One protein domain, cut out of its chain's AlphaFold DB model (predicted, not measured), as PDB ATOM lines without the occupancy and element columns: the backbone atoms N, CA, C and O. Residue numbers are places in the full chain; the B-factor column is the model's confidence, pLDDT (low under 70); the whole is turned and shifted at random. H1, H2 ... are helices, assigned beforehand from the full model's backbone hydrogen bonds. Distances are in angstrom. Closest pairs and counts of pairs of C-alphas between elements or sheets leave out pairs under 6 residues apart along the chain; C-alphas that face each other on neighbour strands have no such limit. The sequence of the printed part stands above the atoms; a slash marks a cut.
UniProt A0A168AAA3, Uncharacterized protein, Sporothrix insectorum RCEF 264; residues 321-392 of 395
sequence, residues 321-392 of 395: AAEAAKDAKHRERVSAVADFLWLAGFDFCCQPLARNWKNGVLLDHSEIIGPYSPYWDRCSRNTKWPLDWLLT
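AT A GLANCE: This is residues 321 to 392 of the 395 residues of an uncharacterized protein of Sporothrix insectorum RCEF 264 (UniProt A0A168AAA3). The domain has little regular structure: one long helix, H1, runs along its length, and a long winding stretch, residues 344 to 386, folds back beside it and leads to a short helix, H2. The printed part has 72 residues, with H1 then H2 and no named strand; its class is all helix, though under half of the residues are in named elements. It is compact, with a radius of gyration of the C-alphas of 12.5 A, yet elongated, spanning 42 by 22 by 19 A.

HOW THE PARTS SIT: H1, residues 321 to 343, only just touches H2, residues 387 to 390, with 3 pairs of C-alphas within 8 A. H1 does so with residues 331 to 335 alone; the closest C-alphas, those of Ser 335 and Leu 387, are 6.4 A apart. In the stretch between, residues 347 to 348 pair with 368 to 369, and 357 to 358 with 361 to 362, both antiparallel. Every O i to N i+4 pair in H1 is within hydrogen-bond range; H2 is too short for one.

IN THESE COORDINATES: H1 begins at C-alpha 321 (-27.837, 27.021, -19.189) and is 32.9 A long. H2 ends at C-alpha 390 (-18.818, 38.676, -37.115).

THE WHOLE: The C-alphas farthest apart, those of Ala 321 and Tyr 372, are 42.9 A apart. The printed part has no cut, and the link from H1 to H2 is long, with 43 residues. Residues 379 to 383 have pLDDT under 70.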
ATOM      1  N   ALA A 321     -29.131  26.649 -19.753       92.00
ATOM      2  CA  ALA A 321     -27.837  27.021 -19.189       92.00
ATOM      3  C   ALA A 321     -26.673  26.351 -19.938       92.00
ATOM      4  O   ALA A 321     -25.670  27.001 -20.230       92.00
ATOM      5  N   ALA A 322     -26.813  25.072 -20.299       91.19
ATOM      6  CA  ALA A 322     -25.812  24.362 -21.089       91.19
ATOM      7  C   ALA A 322     -25.648  24.962 -22.495       91.19
ATOM      8  O   ALA A 322     -24.524  25.079 -22.976       91.19
ATOM      9  N   GLU A 323     -26.744  25.360 -23.145       91.56
ATOM     10  CA  GLU A 323     -26.691  26.001 -24.460       91.56
ATOM     11  C   GLU A 323     -26.076  27.403 -24.382       91.56
ATOM     12  O   GLU A 323     -25.185  27.722 -25.163       91.56
ATOM     13  N   ALA A 324     -26.443  28.199 -23.374       92.75
ATOM     14  CA  ALA A 324     -25.834  29.504 -23.127       92.75
ATOM     15  C   ALA A 324     -24.324  29.395 -22.842       92.75
ATOM     16  O   ALA A 324     -23.536  30.194 -23.343       92.75
ATOM     17  N   ALA A 325     -23.893  28.378 -22.090       93.19
ATOM     18  CA  ALA A 325     -22.475  28.121 -21.850       93.19
ATOM     19  C   ALA A 325     -21.728  27.700 -23.129       93.19
ATOM     20  O   ALA A 325     -20.577  28.094 -23.336       93.19
ATOM     21  N   LYS A 326     -22.370  26.911 -24.005       91.94
ATOM     22  CA  LYS A 326     -21.818  26.559 -25.322       91.94
ATOM     23  C   LYS A 326     -21.672  27.792 -26.211       91.94
ATOM     24  O   LYS A 326     -20.610  27.957 -26.808       91.94
ATOM     25  N   ASP A 327     -22.689  28.650 -26.260       92.12
ATOM     26  CA  ASP A 327     -22.660  29.904 -27.017       92.12
ATOM     27  C   ASP A 327     -21.573  30.852 -26.495       92.12
ATOM     28  O   ASP A 327     -20.723  31.297 -27.261       92.12
ATOM     29  N   ALA A 328     -21.489  31.064 -25.179       93.75
ATOM     30  CA  ALA A 328     -20.447  31.894 -24.575       93.75
ATOM     31  C   ALA A 328     -19.034  31.419 -24.961       93.75
ATOM     32  O   ALA A 328     -18.193  32.216 -25.379       93.75
ATOM     33  N   LYS A 329     -18.791  30.103 -24.912       95.06
ATOM     34  CA  LYS A 329     -17.514  29.504 -25.323       95.06
ATOM     35  C   LYS A 329     -17.259  29.625 -26.828       95.06
ATOM     36  O   LYS A 329     -16.113  29.758 -27.258       95.06
ATOM     37  N   HIS A 330     -18.304  29.536 -27.647       93.38
ATOM     38  CA  HIS A 330     -18.204  29.766 -29.084       93.38
ATOM     39  C   HIS A 330     -17.766  31.208 -29.368       93.38
ATOM     40  O   HIS A 330     -16.770  31.412 -30.060       93.38
ATOM     41  N   ARG A 331     -18.445  32.180 -28.758       94.81
ATOM     42  CA  ARG A 331     -18.175  33.619 -28.866       94.81
ATOM     43  C   ARG A 331     -16.762  33.987 -28.416       94.81
ATOM     44  O   ARG A 331     -16.071  34.712 -29.126       94.81
ATOM     45  N   GLU A 332     -16.298  33.427 -27.300       96.31
ATOM     46  CA  GLU A 332     -14.919  33.591 -26.814       96.31
ATOM     47  C   GLU A 332     -13.887  33.146 -27.863       96.31
ATOM     48  O   GLU A 332     -12.943  33.874 -28.171       96.31
ATOM     49  N   ARG A 333     -14.086  31.969 -28.467       96.50
ATOM     50  CA  ARG A 333     -13.174  31.433 -29.490       96.50
ATOM     51  C   ARG A 333     -13.165  32.272 -30.765       96.50
ATOM     52  O   ARG A 333     -12.093  32.507 -31.312       96.50
ATOM     53  N   VAL A 334     -14.332  32.737 -31.214       96.00
ATOM     54  CA  VAL A 334     -14.442  33.635 -32.377       96.00
ATOM     55  C   VAL A 334     -13.704  34.943 -32.103       96.00
ATOM     56  O   VAL A 334     -12.920  35.383 -32.941       96.00
ATOM     57  N   SER A 335     -13.875  35.517 -30.907       95.69
ATOM     58  CA  SER A 335     -13.122  36.707 -30.502       95.69
ATOM     59  C   SER A 335     -11.617  36.449 -30.522       95.69
ATOM     60  O   SER A 335     -10.883  37.257 -31.071       95.69
ATOM     61  N   ALA A 336     -11.141  35.316 -29.999       96.94
ATOM     62  CA  ALA A 336      -9.713  34.996 -30.022       96.94
ATOM     63  C   ALA A 336      -9.147  34.912 -31.454       96.94
ATOM     64  O   ALA A 336      -8.037  35.383 -31.705       96.94
ATOM     65  N   VAL A 337      -9.908  34.348 -32.401       96.88
ATOM     66  CA  VAL A 337      -9.541  34.316 -33.828       96.88
ATOM     67  C   VAL A 337      -9.486  35.723 -34.418       96.88
ATOM     68  O   VAL A 337      -8.490  36.070 -35.053       96.88
ATOM     69  N   ALA A 338     -10.508  36.545 -34.182       95.44
ATOM     70  CA  ALA A 338     -10.549  37.922 -34.668       95.44
ATOM     71  C   ALA A 338      -9.393  38.769 -34.109       95.44
ATOM     72  O   ALA A 338      -8.753  39.512 -34.851       95.44
ATOM     73  N   ASP A 339      -9.078  38.608 -32.824       95.88
ATOM     74  CA  ASP A 339      -7.972  39.286 -32.146       95.88
ATOM     75  C   ASP A 339      -6.626  38.922 -32.768       95.88
ATOM     76  O   ASP A 339      -5.810  39.799 -33.050       95.88
ATOM     77  N   PHE A 340      -6.397  37.633 -33.019       97.75
ATOM     78  CA  PHE A 340      -5.176  37.177 -33.670       97.75
ATOM     79  C   PHE A 340      -5.053  37.713 -35.100       97.75
ATOM     80  O   PHE A 340      -3.990  38.197 -35.478       97.75
ATOM     81  N   LEU A 341      -6.132  37.654 -35.887       96.69
ATOM     82  CA  LEU A 341      -6.150  38.160 -37.261       96.69
ATOM     83  C   LEU A 341      -5.864  39.666 -37.307       96.69
ATOM     84  O   LEU A 341      -5.018  40.088 -38.094       96.69
ATOM     85  N   TRP A 342      -6.475  40.447 -36.410       95.38
ATOM     86  CA  TRP A 342      -6.174  41.871 -36.230       95.38
ATOM     87  C   TRP A 342      -4.685  42.093 -35.964       95.38
ATOM     88  O   TRP A 342      -4.033  42.860 -36.669       95.38
ATOM     89  N   LEU A 343      -4.113  41.374 -34.993       96.75
ATOM     90  CA  LEU A 343      -2.693  41.479 -34.655       96.75
ATOM     91  C   LEU A 343      -1.776  41.073 -35.813       96.75
ATOM     92  O   LEU A 343      -0.728  41.683 -35.981       96.75
ATOM     93  N   ALA A 344      -2.166  40.095 -36.629       97.00
ATOM     94  CA  ALA A 344      -1.425  39.681 -37.820       97.00
ATOM     95  C   ALA A 344      -1.625  40.617 -39.034       97.00
ATOM     96  O   ALA A 344      -1.022  40.389 -40.082       97.00
ATOM     97  N   GLY A 345      -2.446  41.667 -38.903       94.88
ATOM     98  CA  GLY A 345      -2.708  42.664 -39.946       94.88
ATOM     99  C   GLY A 345      -3.809  42.282 -40.941       94.88
ATOM    100  O   GLY A 345      -3.980  42.961 -41.953       94.88
ATOM    101  N   PHE A 346      -4.550  41.204 -40.695       94.69
ATOM    102  CA  PHE A 346      -5.684  40.815 -41.531       94.69
ATOM    103  C   PHE A 346      -6.885  41.727 -41.284       94.69
ATOM    104  O   PHE A 346      -6.958  42.404 -40.266       94.69
ATOM    105  N   ASP A 347      -7.827  41.707 -42.218       91.44
ATOM    106  CA  ASP A 347      -9.176  42.255 -42.101       91.44
ATOM    107  C   ASP A 347     -10.206  41.174 -42.469       91.44
ATOM    108  O   ASP A 347      -9.836  40.087 -42.921       91.44
ATOM    109  N   PHE A 348     -11.490  41.460 -42.291       90.56
ATOM    110  CA  PHE A 348     -12.598  40.647 -42.779       90.56
ATOM    111  C   PHE A 348     -13.247  41.290 -44.009       90.56
ATOM    112  O   PHE A 348     -13.209  42.505 -44.211       90.56
ATOM    113  N   CYS A 349     -13.873  40.463 -44.841       86.31
ATOM    114  CA  CYS A 349     -14.751  40.910 -45.914       86.31
ATOM    115  C   CYS A 349     -15.936  41.720 -45.363       86.31
ATOM    116  O   CYS A 349     -16.274  41.651 -44.187       86.31
ATOM    117  N   CYS A 350     -16.589  42.502 -46.226       76.25
ATOM    118  CA  CYS A 350     -17.609  43.482 -45.829       76.25
ATOM    119  C   CYS A 350     -18.840  42.883 -45.115       76.25
ATOM    120  O   CYS A 350     -19.652  43.633 -44.574       76.25
ATOM    121  N   GLN A 351     -19.019  41.562 -45.172       75.06
ATOM    122  CA  GLN A 351     -20.174  40.833 -44.651       75.06
ATOM    123  C   GLN A 351     -19.738  39.461 -44.113       75.06
ATOM    124  O   GLN A 351     -20.030  38.449 -44.749       75.06
ATOM    125  N   PRO A 352     -19.036  39.397 -42.969       81.00
ATOM    126  CA  PRO A 352     -18.723  38.125 -42.338       81.00
ATOM    127  C   PRO A 352     -20.029  37.476 -41.888       81.00
ATOM    128  O   PRO A 352     -20.888  38.114 -41.278       81.00
ATOM    129  N   LEU A 353     -20.189  36.197 -42.201       83.81
ATOM    130  CA  LEU A 353     -21.428  35.480 -41.924       83.81
ATOM    131  C   LEU A 353     -21.224  34.490 -40.784       83.81
ATOM    132  O   LEU A 353     -20.277  33.700 -40.803       83.81
ATOM    133  N   ALA A 354     -22.179  34.438 -39.852       88.31
ATOM    134  CA  ALA A 354     -22.169  33.476 -38.746       88.31
ATOM    135  C   ALA A 354     -21.998  32.021 -39.224       88.31
ATOM    136  O   ALA A 354     -21.333  31.220 -38.572       88.31
ATOM    137  N   ARG A 355     -22.544  31.682 -40.403       88.94
ATOM    138  CA  ARG A 355     -22.450  30.337 -41.003       88.94
ATOM    139  C   ARG A 355     -21.024  29.903 -41.352       88.94
ATOM    140  O   ARG A 355     -20.773  28.707 -41.479       88.94
ATOM    141  N   ASN A 356     -20.102  30.854 -41.495       91.25
ATOM    142  CA  ASN A 356     -18.694  30.572 -41.759       91.25
ATOM    143  C   ASN A 356     -17.939  30.214 -40.474       91.25
ATOM    144  O   ASN A 356     -16.759  29.886 -40.537       91.25
ATOM    145  N   TRP A 357     -18.603  30.230 -39.317       93.50
ATOM    146  CA  TRP A 357     -18.037  29.825 -38.041       93.50
ATOM    147  C   TRP A 357     -18.671  28.530 -37.545       93.50
ATOM    148  O   TRP A 357     -19.889  28.370 -37.509       93.50
ATOM    149  N   LYS A 358     -17.839  27.596 -37.080       93.12
ATOM    150  CA  LYS A 358     -18.313  26.360 -36.445       93.12
ATOM    151  C   LYS A 358     -17.454  26.006 -35.248       93.12
ATOM    152  O   LYS A 358     -16.242  25.859 -35.356       93.12
ATOM    153  N   ASN A 359     -18.076  25.900 -34.071       92.38
ATOM    154  CA  ASN A 359     -17.388  25.675 -32.790       92.38
ATOM    155  C   ASN A 359     -16.248  26.673 -32.492       92.38
ATOM    156  O   ASN A 359     -15.336  26.358 -31.720       92.38
ATOM    157  N   GLY A 360     -16.321  27.874 -33.072       94.19
ATOM    158  CA  GLY A 360     -15.321  28.933 -32.931       94.19
ATOM    159  C   GLY A 360     -14.169  28.850 -33.930       94.19
ATOM    160  O   GLY A 360     -13.173  29.533 -33.742       94.19
ATOM    161  N   VAL A 361     -14.288  28.006 -34.957       96.06
ATOM    162  CA  VAL A 361     -13.335  27.897 -36.066       96.06
ATOM    163  C   VAL A 361     -13.934  28.545 -37.306       96.06
ATOM    164  O   VAL A 361     -15.085  28.254 -37.640       96.06
ATOM    165  N   LEU A 362     -13.155  29.398 -37.969       95.25
ATOM    166  CA  LEU A 362     -13.484  29.949 -39.281       95.25
ATOM    167  C   LEU A 362     -13.324  28.853 -40.344       95.25
ATOM    168  O   LEU A 362     -12.280  28.208 -40.411       95.25
ATOM    169  N   LEU A 363     -14.370  28.620 -41.133       93.88
ATOM    170  CA  LEU A 363     -14.441  27.567 -42.148       93.88
ATOM    171  C   LEU A 363     -14.091  28.058 -43.550       93.88
ATOM    172  O   LEU A 363     -13.630  27.266 -44.365       93.88
ATOM    173  N   ASP A 364     -14.363  29.331 -43.832       91.19
ATOM    174  CA  ASP A 364     -14.132  29.932 -45.138       91.19
ATOM    175  C   ASP A 364     -12.990  30.943 -45.038       91.19
ATOM    176  O   ASP A 364     -13.130  31.986 -44.397       91.19
ATOM    177  N   HIS A 365     -11.834  30.624 -45.625       94.06
ATOM    178  CA  HIS A 365     -10.688  31.524 -45.574       94.06
ATOM    179  C   HIS A 365     -10.780  32.649 -46.610       94.06
ATOM    180  O   HIS A 365      -9.985  33.584 -46.525       94.06
ATOM    181  N   SER A 366     -11.733  32.642 -47.550       89.25
ATOM    182  CA  SER A 366     -11.970  33.801 -48.420       89.25
ATOM    183  C   SER A 366     -12.607  34.983 -47.672       89.25
ATOM    184  O   SER A 366     -12.542  36.114 -48.153       89.25
ATOM    185  N   GLU A 367     -13.119  34.760 -46.455       89.50
ATOM    186  CA  GLU A 367     -13.672  35.797 -45.571       89.50
ATOM    187  C   GLU A 367     -12.627  36.738 -44.973       89.50
ATOM    188  O   GLU A 367     -12.982  37.815 -44.498       89.50
ATOM    189  N   ILE A 368     -11.348  36.356 -44.975       93.19
ATOM    190  CA  ILE A 368     -10.273  37.203 -44.455       93.19
ATOM    191  C   ILE A 368      -9.489  37.861 -45.591       93.19
ATOM    192  O   ILE A 368      -9.386  37.375 -46.721       93.19
ATOM    193  N   ILE A 369      -8.921  39.019 -45.295       91.19
ATOM    194  CA  ILE A 369      -8.193  39.859 -46.234       91.19
ATOM    195  C   ILE A 369      -6.832  40.146 -45.608       91.19
ATOM    196  O   ILE A 369      -6.752  40.879 -44.633       91.19
ATOM    197  N   GLY A 370      -5.748  39.578 -46.135       90.62
ATOM    198  CA  GLY A 370      -4.402  39.961 -45.702       90.62
ATOM    199  C   GLY A 370      -4.048  41.409 -46.098       90.62
ATOM    200  O   GLY A 370      -4.668  41.957 -47.012       90.62
ATOM    201  N   PRO A 371      -3.008  42.027 -45.498       87.94
ATOM    202  CA  PRO A 371      -2.542  43.380 -45.854       87.94
ATOM    203  C   PRO A 371      -2.273  43.564 -47.353       87.94
ATOM    204  O   PRO A 371      -2.448  44.636 -47.931       87.94
ATOM    205  N   TYR A 372      -1.850  42.476 -47.989       84.25
ATOM    206  CA  TYR A 372      -1.537  42.377 -49.404       84.25
ATOM    207  C   TYR A 372      -2.657  41.699 -50.206       84.25
ATOM    208  O   TYR A 372      -2.346  41.187 -51.273       84.25
ATOM    209  N   SER A 373      -3.900  41.668 -49.687       82.06
ATOM    210  CA  SER A 373      -5.136  41.098 -50.277       82.06
ATOM    211  C   SER A 373      -6.142  42.194 -50.730       82.06
ATOM    212  O   SER A 373      -6.011  43.356 -50.318       82.06
ATOM    213  N   PRO A 374      -7.077  41.914 -51.681       75.69
ATOM    214  CA  PRO A 374      -7.666  43.013 -52.440       75.69
ATOM    215  C   PRO A 374      -8.766  43.561 -51.585       75.69
ATOM    216  O   PRO A 374      -9.433  42.788 -50.891       75.69
ATOM    217  N   TYR A 375      -8.939  44.877 -51.650       78.38
ATOM    218  CA  TYR A 375      -9.892  45.597 -50.818       78.38
ATOM    219  C   TYR A 375      -9.520  45.670 -49.332       78.38
ATOM    220  O   TYR A 375     -10.339  46.145 -48.553       78.38
ATOM    221  N   TRP A 376      -8.288  45.305 -48.944       82.94
ATOM    222  CA  TRP A 376      -7.810  45.482 -47.565       82.94
ATOM    223  C   TRP A 376      -7.969  46.928 -47.076       82.94
ATOM    224  O   TRP A 376      -8.300  47.183 -45.927       82.94
ATOM    225  N   ASP A 377      -7.795  47.907 -47.967       75.19
ATOM    226  CA  ASP A 377      -7.924  49.315 -47.620       75.19
ATOM    227  C   ASP A 377      -9.357  49.863 -47.609       75.19
ATOM    228  O   ASP A 377      -9.532  51.010 -47.189       75.19
ATOM    229  N   ARG A 378     -10.352  49.078 -48.051       70.81
ATOM    230  CA  ARG A 378     -11.745  49.521 -48.240       70.81
ATOM    231  C   ARG A 378     -12.684  49.183 -47.086       70.81
ATOM    232  O   ARG A 378     -13.761  49.773 -47.021       70.81
ATOM    233  N   CYS A 379     -12.303  48.282 -46.186       65.06
ATOM    234  CA  CYS A 379     -13.050  48.050 -44.952       65.06
ATOM    235  C   CYS A 379     -12.811  49.225 -43.985       65.06
ATOM    236  O   CYS A 379     -11.728  49.804 -43.958       65.06
ATOM    237  N   SER A 380     -13.830  49.675 -43.247       56.16
ATOM    238  CA  SER A 380     -13.734  50.867 -42.391       56.16
ATOM    239  C   SER A 380     -12.874  50.596 -41.146       56.16
ATOM    240  O   SER A 380     -13.346  49.995 -40.185       56.16
ATOM    241  N   ARG A 381     -11.620  51.069 -41.149       61.34
ATOM    242  CA  ARG A 381     -10.547  50.683 -40.200       61.34
ATOM    243  C   ARG A 381     -10.519  51.432 -38.869       61.34
ATOM    244  O   ARG A 381      -9.473  51.532 -38.236       61.34
ATOM    245  N   ASN A 382     -11.641  51.990 -38.427       57.94
ATOM    246  CA  ASN A 382     -11.605  52.848 -37.241       57.94
ATOM    247  C   ASN A 382     -11.623  52.067 -35.921       57.94
ATOM    248  O   ASN A 382     -11.311  52.650 -34.885       57.94
ATOM    249  N   THR A 383     -11.948  50.771 -35.936       60.09
ATOM    250  CA  THR A 383     -12.025  49.943 -34.727       60.09
ATOM    251  C   THR A 383     -11.820  48.463 -35.033       60.09
ATOM    252  O   THR A 383     -12.249  47.978 -36.077       60.09
ATOM    253  N   LYS A 384     -11.264  47.734 -34.060       77.56
ATOM    254  CA  LYS A 384     -11.366  46.273 -33.953       77.56
ATOM    255  C   LYS A 384     -12.823  45.824 -34.154       77.56
ATOM    256  O   LYS A 384     -13.730  46.481 -33.637       77.56
ATOM    257  N   TRP A 385     -13.053  44.736 -34.891       82.31
ATOM    258  CA  TRP A 385     -14.414  44.334 -35.268       82.31
ATOM    259  C   TRP A 385     -15.262  43.954 -34.048       82.31
ATOM    260  O   TRP A 385     -14.818  43.156 -33.217       82.31
ATOM    261  N   PRO A 386     -16.496  44.476 -33.941       87.44
ATOM    262  CA  PRO A 386     -17.449  44.005 -32.949       87.44
ATOM    263  C   PRO A 386     -17.775  42.530 -33.183       87.44
ATOM    264  O   PRO A 386     -18.072  42.118 -34.304       87.44
ATOM    265  N   LEU A 387     -17.776  41.733 -32.116       87.00
ATOM    266  CA  LEU A 387     -18.085  40.307 -32.209       87.00
ATOM    267  C   LEU A 387     -19.494  40.046 -32.764       87.00
ATOM    268  O   LEU A 387     -19.688  39.098 -33.517       87.00
ATOM    269  N   ASP A 388     -20.458  40.909 -32.432       87.69
ATOM    270  CA  ASP A 388     -21.825  40.823 -32.959       87.69
ATOM    271  C   ASP A 388     -21.872  40.958 -34.484       87.69
ATOM    272  O   ASP A 388     -22.681  40.302 -35.129       87.69
ATOM    273  N   TRP A 389     -20.967  41.748 -35.070       87.50
ATOM    274  CA  TRP A 389     -20.881  41.899 -36.521       87.50
ATOM    275  C   TRP A 389     -20.373  40.614 -37.190       87.50
ATOM    276  O   TRP A 389     -20.964  40.170 -38.170       87.50
ATOM    277  N   LEU A 390     -19.355  39.958 -36.616       86.25
ATOM    278  CA  LEU A 390     -18.818  38.676 -37.115       86.25
ATOM    279  C   LEU A 390     -19.821  37.516 -37.029       86.25
ATOM    280  O   LEU A 390     -19.700  36.533 -37.761       86.25
ATOM    281  N   LEU A 391     -20.776  37.620 -36.105       86.88
ATOM    282  CA  LEU A 391     -21.803  36.618 -35.833       86.88
ATOM    283  C   LEU A 391     -23.183  37.039 -36.348       86.88
ATOM    284  O   LEU A 391     -24.193  36.473 -35.926       86.88
ATOM    285  N   THR A 392     -23.229  37.992 -37.280       84.56
ATOM    286  CA  THR A 392     -24.476  38.375 -37.944       84.56
ATOM    287  C   THR A 392     -25.038  37.152 -38.687       84.56
ATOM    288  O   THR A 392     -24.316  36.533 -39.483       84.56
TER     289      THR A 392